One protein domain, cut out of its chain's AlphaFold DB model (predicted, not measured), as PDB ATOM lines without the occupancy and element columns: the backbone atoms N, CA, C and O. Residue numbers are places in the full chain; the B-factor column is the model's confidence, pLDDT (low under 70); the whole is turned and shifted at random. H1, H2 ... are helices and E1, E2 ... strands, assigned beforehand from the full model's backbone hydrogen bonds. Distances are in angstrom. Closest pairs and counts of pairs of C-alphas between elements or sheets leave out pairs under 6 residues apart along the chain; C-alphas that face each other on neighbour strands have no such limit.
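This is residues 78 to 95 and 109 to 162 of the 173 residues of the protein "Upf2 domain-containing protein" of Dracunculus medinensis (UniProt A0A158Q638). A long two-stranded hairpin, E1 and E2, has a shorter helix, H1, packed on it mainly at E2, and a long helix, H2, that sticks out as a free arm. H2 starts beyond the end of E2 and slants away from the hairpin, so that hairpin and arm form an open V. The printed part has 72 residues, with two named helices and two named strands in the order H1, E1, E2, H2; the sheet, E1 - E2, is antiparallel, and the class is mixed, helices and strands. The whole is only just loose, close to extended, with a radius of gyration of the C-alphas of 16.7 A and spans of 46 by 33 by 25 A.

H1 is residues 81 to 94, 20.8 A long, from C-alpha 81 at (157.593, 198.125, 184.563). E1 is residues 109 to 117, 24.8 A. E2 is residues 123 to 131, 24.5 A. H2 is residues 136 to 162, 38.4 A, ending with C-alpha 162 at (131.801, 208.607, 193.088).

The closest C-alphas of H1 and E2 are those of Ala 83 and Ile 124, 5.0 A apart. H1 and E1 are near each other, with 5 pairs of C-alphas within 10 A. E1 and E2 form a hairpin, antiparallel at 155 degrees; N 112 and O 128, at 2.9 A, are within hydrogen-bond range. H2 is apart from H1 and E1. Every O i to N i+4 pair is within range in H2, and 9 of 10 in H1.

Residues 134 to 162 stand free; the body without them spans 31 by 23 by 18 A. Residues 96 to 108 are not printed, and C-alphas 95 and 109 are 16.8 A apart across the cut. The links E1 to E2 and E2 to H2 are tight. Residues 90 to 95 have pLDDT under 70.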
ATOM      1  N   THR A  78     152.807 189.659 183.168       72.80
ATOM      2  CA  THR A  78     152.840 191.103 183.259       72.80
ATOM      3  C   THR A  78     154.291 191.507 183.077       72.80
ATOM      4  O   THR A  78     155.161 191.208 183.897       72.80
ATOM      5  N   VAL A  79     154.571 192.182 181.966       82.04
ATOM      6  CA  VAL A  79     155.896 192.724 181.678       82.04
ATOM      7  C   VAL A  79     156.264 193.712 182.787       82.04
ATOM      8  O   VAL A  79     155.639 194.778 182.859       82.04
ATOM      9  N   PRO A  80     157.280 193.424 183.627       84.39
ATOM     10  CA  PRO A  80     157.612 194.295 184.742       84.39
ATOM     11  C   PRO A  80     157.935 195.701 184.246       84.39
ATOM     12  O   PRO A  80     158.672 195.875 183.270       84.39
ATOM     13  N   THR A  81     157.411 196.712 184.936       86.39
ATOM     14  CA  THR A  81     157.593 198.125 184.563       86.39
ATOM     15  C   THR A  81     159.068 198.487 184.415       86.39
ATOM     16  O   THR A  81     159.430 199.207 183.490       86.39
ATOM     17  N   SER A  82     159.943 197.919 185.249       85.81
ATOM     18  CA  SER A  82     161.396 198.099 185.174       85.81
ATOM     19  C   SER A  82     162.006 197.578 183.866       85.81
ATOM     20  O   SER A  82     162.873 198.239 183.290       85.81
ATOM     21  N   ALA A  83     161.549 196.427 183.367       83.57
ATOM     22  CA  ALA A  83     161.976 195.875 182.083       83.57
ATOM     23  C   ALA A  83     161.436 196.728 180.925       83.57
ATOM     24  O   ALA A  83     162.195 197.080 180.022       83.57
ATOM     25  N   ARG A  84     160.165 197.147 181.008       84.32
ATOM     26  CA  ARG A  84     159.513 198.038 180.033       84.32
ATOM     27  C   ARG A  84     160.232 199.387 179.920       84.32
ATOM     28  O   ARG A  84     160.573 199.818 178.825       84.32
ATOM     29  N   GLN A  85     160.534 200.027 181.047       83.08
ATOM     30  CA  GLN A  85     161.236 201.314 181.095       83.08
ATOM     31  C   GLN A  85     162.640 201.231 180.489       83.08
ATOM     32  O   GLN A  85     163.036 202.115 179.732       83.08
ATOM     33  N   LYS A  86     163.399 200.173 180.803       79.44
ATOM     34  CA  LYS A  86     164.735 199.962 180.228       79.44
ATOM     35  C   LYS A  86     164.673 199.725 178.724       79.44
ATOM     36  O   LYS A  86     165.490 200.277 178.002       79.44
ATOM     37  N   PHE A  87     163.687 198.961 178.270       79.70
ATOM     38  CA  PHE A  87     163.475 198.684 176.856       79.70
ATOM     39  C   PHE A  87     163.151 199.945 176.053       79.70
ATOM     40  O   PHE A  87     163.809 200.207 175.052       79.70
ATOM     41  N   HIS A  88     162.217 200.775 176.532       76.62
ATOM     42  CA  HIS A  88     161.906 202.050 175.879       76.62
ATOM     43  C   HIS A  88     163.106 202.993 175.832       76.62
ATOM     44  O   HIS A  88     163.303 203.659 174.822       76.62
ATOM     45  N   ARG A  89     163.921 203.025 176.897       70.97
ATOM     46  CA  ARG A  89     165.173 203.792 176.893       70.97
ATOM     47  C   ARG A  89     166.092 203.301 175.782       70.97
ATOM     48  O   ARG A  89     166.484 204.108 174.958       70.97
ATOM     49  N   THR A  90     166.387 202.003 175.718       62.57
ATOM     50  CA  THR A  90     167.289 201.458 174.693       62.57
ATOM     51  C   THR A  90     166.774 201.704 173.274       62.57
ATOM     52  O   THR A  90     167.550 202.138 172.432       62.57
ATOM     53  N   ILE A  91     165.471 201.527 173.016       59.49
ATOM     54  CA  ILE A  91     164.891 201.814 171.691       59.49
ATOM     55  C   ILE A  91     165.014 203.299 171.333       59.49
ATOM     56  O   ILE A  91     165.268 203.636 170.179       59.49
ATOM     57  N   ALA A  92     164.855 204.196 172.307       56.94
ATOM     58  CA  ALA A  92     164.948 205.630 172.068       56.94
ATOM     59  C   ALA A  92     166.374 206.116 171.744       56.94
ATOM     60  O   ALA A  92     166.508 207.235 171.264       56.94
ATOM     61  N   PHE A  93     167.429 205.324 171.982       50.06
ATOM     62  CA  PHE A  93     168.814 205.768 171.768       50.06
ATOM     63  C   PHE A  93     169.432 205.349 170.427       50.06
ATOM     64  O   PHE A  93     170.478 205.891 170.080       50.06
ATOM     65  N   GLU A  94     168.815 204.443 169.663       51.17
ATOM     66  CA  GLU A  94     169.485 203.842 168.495       51.17
ATOM     67  C   GLU A  94     168.866 204.198 167.130       51.17
ATOM     68  O   GLU A  94     169.503 203.964 166.111       51.17
ATOM     69  N   ASP A  95     167.698 204.854 167.072       46.71
ATOM     70  CA  ASP A  95     166.997 205.092 165.790       46.71
ATOM     71  C   ASP A  95     166.420 206.509 165.583       46.71
ATOM     72  O   ASP A  95     165.730 206.762 164.597       46.71
ATOM     73  N   SER A 109     157.816 192.291 158.046       71.05
ATOM     74  CA  SER A 109     158.472 192.168 159.353       71.05
ATOM     75  C   SER A 109     157.996 193.199 160.386       71.05
ATOM     76  O   SER A 109     157.928 194.399 160.135       71.05
ATOM     77  N   THR A 110     157.707 192.728 161.601       77.99
ATOM     78  CA  THR A 110     157.335 193.546 162.765       77.99
ATOM     79  C   THR A 110     158.420 193.443 163.842       77.99
ATOM     80  O   THR A 110     158.968 192.369 164.106       77.99
ATOM     81  N   ARG A 111     158.748 194.568 164.496       78.86
ATOM     82  CA  ARG A 111     159.630 194.583 165.677       78.86
ATOM     83  C   ARG A 111     158.842 194.137 166.913       78.86
ATOM     84  O   ARG A 111     157.888 194.803 167.306       78.86
ATOM     85  N   MET A 112     159.269 193.052 167.552       81.81
ATOM     86  CA  MET A 112     158.686 192.518 168.790       81.81
ATOM     87  C   MET A 112     159.702 192.505 169.930       81.81
ATOM     88  O   MET A 112     160.894 192.725 169.723       81.81
ATOM     89  N   ALA A 113     159.234 192.264 171.155       87.05
ATOM     90  CA  ALA A 113     160.078 192.174 172.338       87.05
ATOM     91  C   ALA A 113     159.847 190.847 173.066       87.05
ATOM     92  O   ALA A 113     158.710 190.517 173.388       87.05
ATOM     93  N   ILE A 114     160.918 190.118 173.384       88.53
ATOM     94  CA  ILE A 114     160.847 188.887 174.184       88.53
ATOM     95  C   ILE A 114     161.321 189.171 175.607       88.53
ATOM     96  O   ILE A 114     162.410 189.717 175.821       88.53
ATOM     97  N   LEU A 115     160.519 188.752 176.590       90.49
ATOM     98  CA  LEU A 115     160.902 188.751 177.998       90.49
ATOM     99  C   LEU A 115     161.888 187.610 178.268       90.49
ATOM    100  O   LEU A 115     161.563 186.438 178.135       90.49
ATOM    101  N   THR A 116     163.101 187.957 178.680       89.03
ATOM    102  CA  THR A 116     164.155 187.003 179.041       89.03
ATOM    103  C   THR A 116     164.717 187.327 180.423       89.03
ATOM    104  O   THR A 116     164.463 188.395 180.989       89.03
ATOM    105  N   ARG A 117     165.475 186.395 181.008       89.56
ATOM    106  CA  ARG A 117     166.204 186.622 182.262       89.56
ATOM    107  C   ARG A 117     167.661 186.956 181.948       89.56
ATOM    108  O   ARG A 117     168.342 186.209 181.255       89.56
ATOM    109  N   GLY A 118     168.126 188.096 182.442       83.96
ATOM    110  CA  GLY A 118     169.519 188.520 182.380       83.96
ATOM    111  C   GLY A 118     170.321 188.073 183.605       83.96
ATOM    112  O   GLY A 118     169.844 187.327 184.463       83.96
ATOM    113  N   LYS A 119     171.552 188.588 183.717       86.85
ATOM    114  CA  LYS A 119     172.439 188.344 184.866       86.85
ATOM    115  C   LYS A 119     171.730 188.664 186.191       86.85
ATOM    116  O   LYS A 119     171.198 189.761 186.371       86.85
ATOM    117  N   GLY A 120     171.757 187.707 187.121       86.63
ATOM    118  CA  GLY A 120     171.122 187.830 188.437       86.63
ATOM    119  C   GLY A 120     169.599 187.663 188.425       86.63
ATOM    120  O   GLY A 120     168.931 188.298 189.234       86.63
ATOM    121  N   ASN A 121     169.047 186.869 187.496       84.26
ATOM    122  CA  ASN A 121     167.608 186.582 187.362       84.26
ATOM    123  C   ASN A 121     166.714 187.817 187.151       84.26
ATOM    124  O   ASN A 121     165.505 187.766 187.371       84.26
ATOM    125  N   LYS A 122     167.288 188.932 186.686       84.47
ATOM    126  CA  LYS A 122     166.535 190.152 186.376       84.47
ATOM    127  C   LYS A 122     165.815 189.995 185.046       84.47
ATOM    128  O   LYS A 122     166.426 189.592 184.060       84.47
ATOM    129  N   THR A 123     164.543 190.358 184.999       87.66
ATOM    130  CA  THR A 123     163.770 190.386 183.759       87.66
ATOM    131  C   THR A 123     164.254 191.509 182.843       87.66
ATOM    132  O   THR A 123     164.518 192.633 183.279       87.66
ATOM    133  N   ILE A 124     164.409 191.193 181.563       89.09
ATOM    134  CA  ILE A 124     164.839 192.107 180.505       89.09
ATOM    135  C   ILE A 124     164.003 191.838 179.254       89.09
ATOM    136  O   ILE A 124     163.645 190.697 178.980       89.09
ATOM    137  N   LEU A 125     163.703 192.881 178.486       89.93
ATOM    138  CA  LEU A 125     163.084 192.741 177.170       89.93
ATOM    139  C   LEU A 125     164.165 192.878 176.101       89.93
ATOM    140  O   LEU A 125     164.964 193.814 176.157       89.93
ATOM    141  N   LYS A 126     164.191 191.953 175.142       88.86
ATOM    142  CA  LYS A 126     165.087 191.995 173.980       88.86
ATOM    143  C   LYS A 126     164.269 192.223 172.717       88.86
ATOM    144  O   LYS A 126     163.296 191.505 172.509       88.86
ATOM    145  N   ALA A 127     164.659 193.203 171.903       87.99
ATOM    146  CA  ALA A 127     164.017 193.453 170.618       87.99
ATOM    147  C   ALA A 127     164.414 192.360 169.622       87.99
ATOM    148  O   ALA A 127     165.590 192.009 169.530       87.99
ATOM    149  N   ILE A 128     163.438 191.850 168.882       85.73
ATOM    150  CA  ILE A 128     163.636 190.924 167.774       85.73
ATOM    151  C   ILE A 128     162.861 191.425 166.558       85.73
ATOM    152  O   ILE A 128     161.797 192.034 166.692       85.73
ATOM    153  N   ARG A 129     163.405 191.188 165.367       85.46
ATOM    154  CA  ARG A 129     162.695 191.393 164.105       85.46
ATOM    155  C   ARG A 129     162.209 190.032 163.641       85.46
ATOM    156  O   ARG A 129     163.000 189.097 163.588       85.46
ATOM    157  N   MET A 130     160.927 189.925 163.345       79.09
ATOM    158  CA  MET A 130     160.328 188.686 162.863       79.09
ATOM    159  C   MET A 130     159.245 189.000 161.843       79.09
ATOM    160  O   MET A 130     158.705 190.108 161.843       79.09
ATOM    161  N   GLU A 131     158.948 188.044 160.969       83.31
ATOM    162  CA  GLU A 131     157.784 188.142 160.095       83.31
ATOM    163  C   GLU A 131     156.523 188.273 160.955       83.31
ATOM    164  O   GLU A 131     156.411 187.647 162.010       83.31
ATOM    165  N   THR A 132     155.617 189.158 160.548       80.55
ATOM    166  CA  THR A 132     154.348 189.400 161.231       80.55
ATOM    167  C   THR A 132     153.537 188.117 161.121       80.55
ATOM    168  O   THR A 132     153.104 187.801 160.013       80.55
ATOM    169  N   PRO A 133     153.335 187.373 162.223       80.65
ATOM    170  CA  PRO A 133     152.575 186.140 162.174       80.65
ATOM    171  C   PRO A 133     151.176 186.443 161.653       80.65
ATOM    172  O   PRO A 133     150.560 187.440 162.058       80.65
ATOM    173  N   ASP A 134     150.673 185.583 160.775       81.33
ATOM    174  CA  ASP A 134     149.302 185.693 160.302       81.33
ATOM    175  C   ASP A 134     148.349 185.667 161.514       81.33
ATOM    176  O   ASP A 134     148.512 184.882 162.449       81.33
ATOM    177  N   GLY A 135     147.398 186.602 161.556       81.32
ATOM    178  CA  GLY A 135     146.467 186.759 162.679       81.32
ATOM    179  C   GLY A 135     147.029 187.449 163.935       81.32
ATOM    180  O   GLY A 135     146.248 187.779 164.830       81.32
ATOM    181  N   LEU A 136     148.332 187.766 164.030       81.45
ATOM    182  CA  LEU A 136     148.847 188.518 165.189       81.45
ATOM    183  C   LEU A 136     148.227 189.917 165.264       81.45
ATOM    184  O   LEU A 136     147.855 190.370 166.339       81.45
ATOM    185  N   ALA A 137     148.098 190.606 164.130       78.43
ATOM    186  CA  ALA A 137     147.499 191.938 164.095       78.43
ATOM    187  C   ALA A 137     146.032 191.914 164.555       78.43
ATOM    188  O   ALA A 137     145.613 192.791 165.307       78.43
ATOM    189  N   GLU A 138     145.278 190.892 164.151       83.87
ATOM    190  CA  GLU A 138     143.874 190.716 164.526       83.87
ATOM    191  C   GLU A 138     143.731 190.369 166.008       83.87
ATOM    192  O   GLU A 138     142.971 191.023 166.716       83.87
ATOM    193  N   THR A 139     144.509 189.403 166.505       85.86
ATOM    194  CA  THR A 139     144.507 189.030 167.929       85.86
ATOM    195  C   THR A 139     144.964 190.192 168.814       85.86
ATOM    196  O   THR A 139     144.355 190.457 169.848       85.86
ATOM    197  N   TRP A 140     145.967 190.957 168.375       82.20
ATOM    198  CA  TRP A 140     146.438 192.155 169.068       82.20
ATOM    199  C   TRP A 140     145.388 193.270 169.112       82.20
ATOM    200  O   TRP A 140     145.190 193.899 170.152       82.20
ATOM    201  N   GLN A 141     144.704 193.529 167.995       82.78
ATOM    202  CA  GLN A 141     143.619 194.510 167.943       82.78
ATOM    203  C   GLN A 141     142.415 194.067 168.776       82.78
ATOM    204  O   GLN A 141     141.838 194.893 169.480       82.78
ATOM    205  N   ALA A 142     142.067 192.780 168.744       87.23
ATOM    206  CA  ALA A 142     140.994 192.217 169.552       87.23
ATOM    207  C   ALA A 142     141.280 192.356 171.055       87.23
ATOM    208  O   ALA A 142     140.393 192.775 171.799       87.23
ATOM    209  N   GLU A 143     142.513 192.092 171.502       85.31
ATOM    210  CA  GLU A 143     142.879 192.277 172.913       85.31
ATOM    211  C   GLU A 143     142.863 193.762 173.304       85.31
ATOM    212  O   GLU A 143     142.298 194.126 174.328       85.31
ATOM    213  N   ARG A 144     143.373 194.658 172.448       86.16
ATOM    214  CA  ARG A 144     143.292 196.120 172.650       86.16
ATOM    215  C   ARG A 144     141.857 196.631 172.755       86.16
ATOM    216  O   ARG A 144     141.573 197.546 173.526       86.16
ATOM    217  N   GLU A 145     140.959 196.085 171.943       88.58
ATOM    218  CA  GLU A 145     139.534 196.404 171.979       88.58
ATOM    219  C   GLU A 145     138.897 195.951 173.293       88.58
ATOM    220  O   GLU A 145     138.124 196.695 173.895       88.58
ATOM    221  N   LYS A 146     139.244 194.744 173.743       89.06
ATOM    222  CA  LYS A 146     138.786 194.178 175.009       89.06
ATOM    223  C   LYS A 146     139.287 194.997 176.202       89.06
ATOM    224  O   LYS A 146     138.460 195.441 176.990       89.06
ATOM    225  N   GLU A 147     140.584 195.311 176.258       83.50
ATOM    226  CA  GLU A 147     141.169 196.199 177.277       83.50
ATOM    227  C   GLU A 147     140.462 197.563 177.312       83.50
ATOM    228  O   GLU A 147     140.202 198.111 178.382       83.50
ATOM    229  N   ARG A 148     140.114 198.126 176.145       88.56
ATOM    230  CA  ARG A 148     139.407 199.412 176.074       88.56
ATOM    231  C   ARG A 148     137.987 199.324 176.628       88.56
ATOM    232  O   ARG A 148     137.583 200.214 177.370       88.56
ATOM    233  N   LYS A 149     137.247 198.259 176.305       91.02
ATOM    234  CA  LYS A 149     135.900 198.023 176.849       91.02
ATOM    235  C   LYS A 149     135.929 197.845 178.363       91.02
ATOM    236  O   LYS A 149     135.137 198.478 179.050       91.02
ATOM    237  N   GLU A 150     136.871 197.051 178.869       90.44
ATOM    238  CA  GLU A 150     137.067 196.851 180.309       90.44
ATOM    239  C   GLU A 150     137.449 198.164 181.008       90.44
ATOM    240  O   GLU A 150     136.930 198.476 182.080       90.44
ATOM    241  N   PHE A 151     138.303 198.984 180.385       89.42
ATOM    242  CA  PHE A 151     138.660 200.300 180.910       89.42
ATOM    243  C   PHE A 151     137.462 201.256 180.955       89.42
ATOM    244  O   PHE A 151     137.264 201.944 181.960       89.42
ATOM    245  N   ASP A 152     136.659 201.305 179.892       92.04
ATOM    246  CA  ASP A 152     135.473 202.159 179.824       92.04
ATOM    247  C   ASP A 152     134.396 201.713 180.825       92.04
ATOM    248  O   ASP A 152     133.799 202.559 181.497       92.04
ATOM    249  N   GLU A 153     134.197 200.404 180.999       92.49
ATOM    250  CA  GLU A 153     133.312 199.836 182.019       92.49
ATOM    251  C   GLU A 153     133.803 200.175 183.431       92.49
ATOM    252  O   GLU A 153     133.048 200.720 184.241       92.49
ATOM    253  N   HIS A 154     135.087 199.951 183.720       89.67
ATOM    254  CA  HIS A 154     135.677 200.285 185.015       89.67
ATOM    255  C   HIS A 154     135.578 201.788 185.315       89.67
ATOM    256  O   HIS A 154     135.239 202.195 186.433       89.67
ATOM    257  N   LYS A 155     135.828 202.638 184.311       94.98
ATOM    258  CA  LYS A 155     135.649 204.091 184.408       94.98
ATOM    259  C   LYS A 155     134.193 204.445 184.701       94.98
ATOM    260  O   LYS A 155     133.950 205.268 185.584       94.98
ATOM    261  N   HIS A 156     133.235 203.836 184.003       93.75
ATOM    262  CA  HIS A 156     131.808 204.060 184.232       93.75
ATOM    263  C   HIS A 156     131.393 203.678 185.660       93.75
ATOM    264  O   HIS A 156     130.770 204.486 186.349       93.75
ATOM    265  N   ILE A 157     131.805 202.500 186.137       91.88
ATOM    266  CA  ILE A 157     131.545 202.030 187.506       91.88
ATOM    267  C   ILE A 157     132.135 203.001 188.533       91.88
ATOM    268  O   ILE A 157     131.441 203.407 189.466       91.88
ATOM    269  N   THR A 158     133.393 203.408 188.346       92.38
ATOM    270  CA  THR A 158     134.094 204.316 189.268       92.38
ATOM    271  C   THR A 158     133.408 205.680 189.341       92.38
ATOM    272  O   THR A 158     133.179 206.197 190.432       92.38
ATOM    273  N   LEU A 159     133.031 206.261 188.196       91.88
ATOM    274  CA  LEU A 159     132.314 207.538 188.162       91.88
ATOM    275  C   LEU A 159     130.927 207.429 188.803       91.88
ATOM    276  O   LEU A 159     130.565 208.292 189.593       91.88
ATOM    277  N   SER A 160     130.191 206.349 188.527       91.59
ATOM    278  CA  SER A 160     128.877 206.095 189.129       91.59
ATOM    279  C   SER A 160     128.956 205.908 190.651       91.59
ATOM    280  O   SER A 160     128.078 206.359 191.383       91.59
ATOM    281  N   MET A 161     130.010 205.255 191.148       90.10
ATOM    282  CA  MET A 161     130.267 205.124 192.583       90.10
ATOM    283  C   MET A 161     130.577 206.480 193.222       90.10
ATOM    284  O   MET A 161     129.969 206.815 194.235       90.10
ATOM    285  N   ASN A 162     131.466 207.267 192.607       89.30
ATOM    286  CA  ASN A 162     131.801 208.607 193.088       89.30
ATOM    287  C   ASN A 162     130.569 209.521 193.107       89.30
ATOM    288  O   ASN A 162     130.375 210.256 194.066       89.30
TER     289      ASN A 162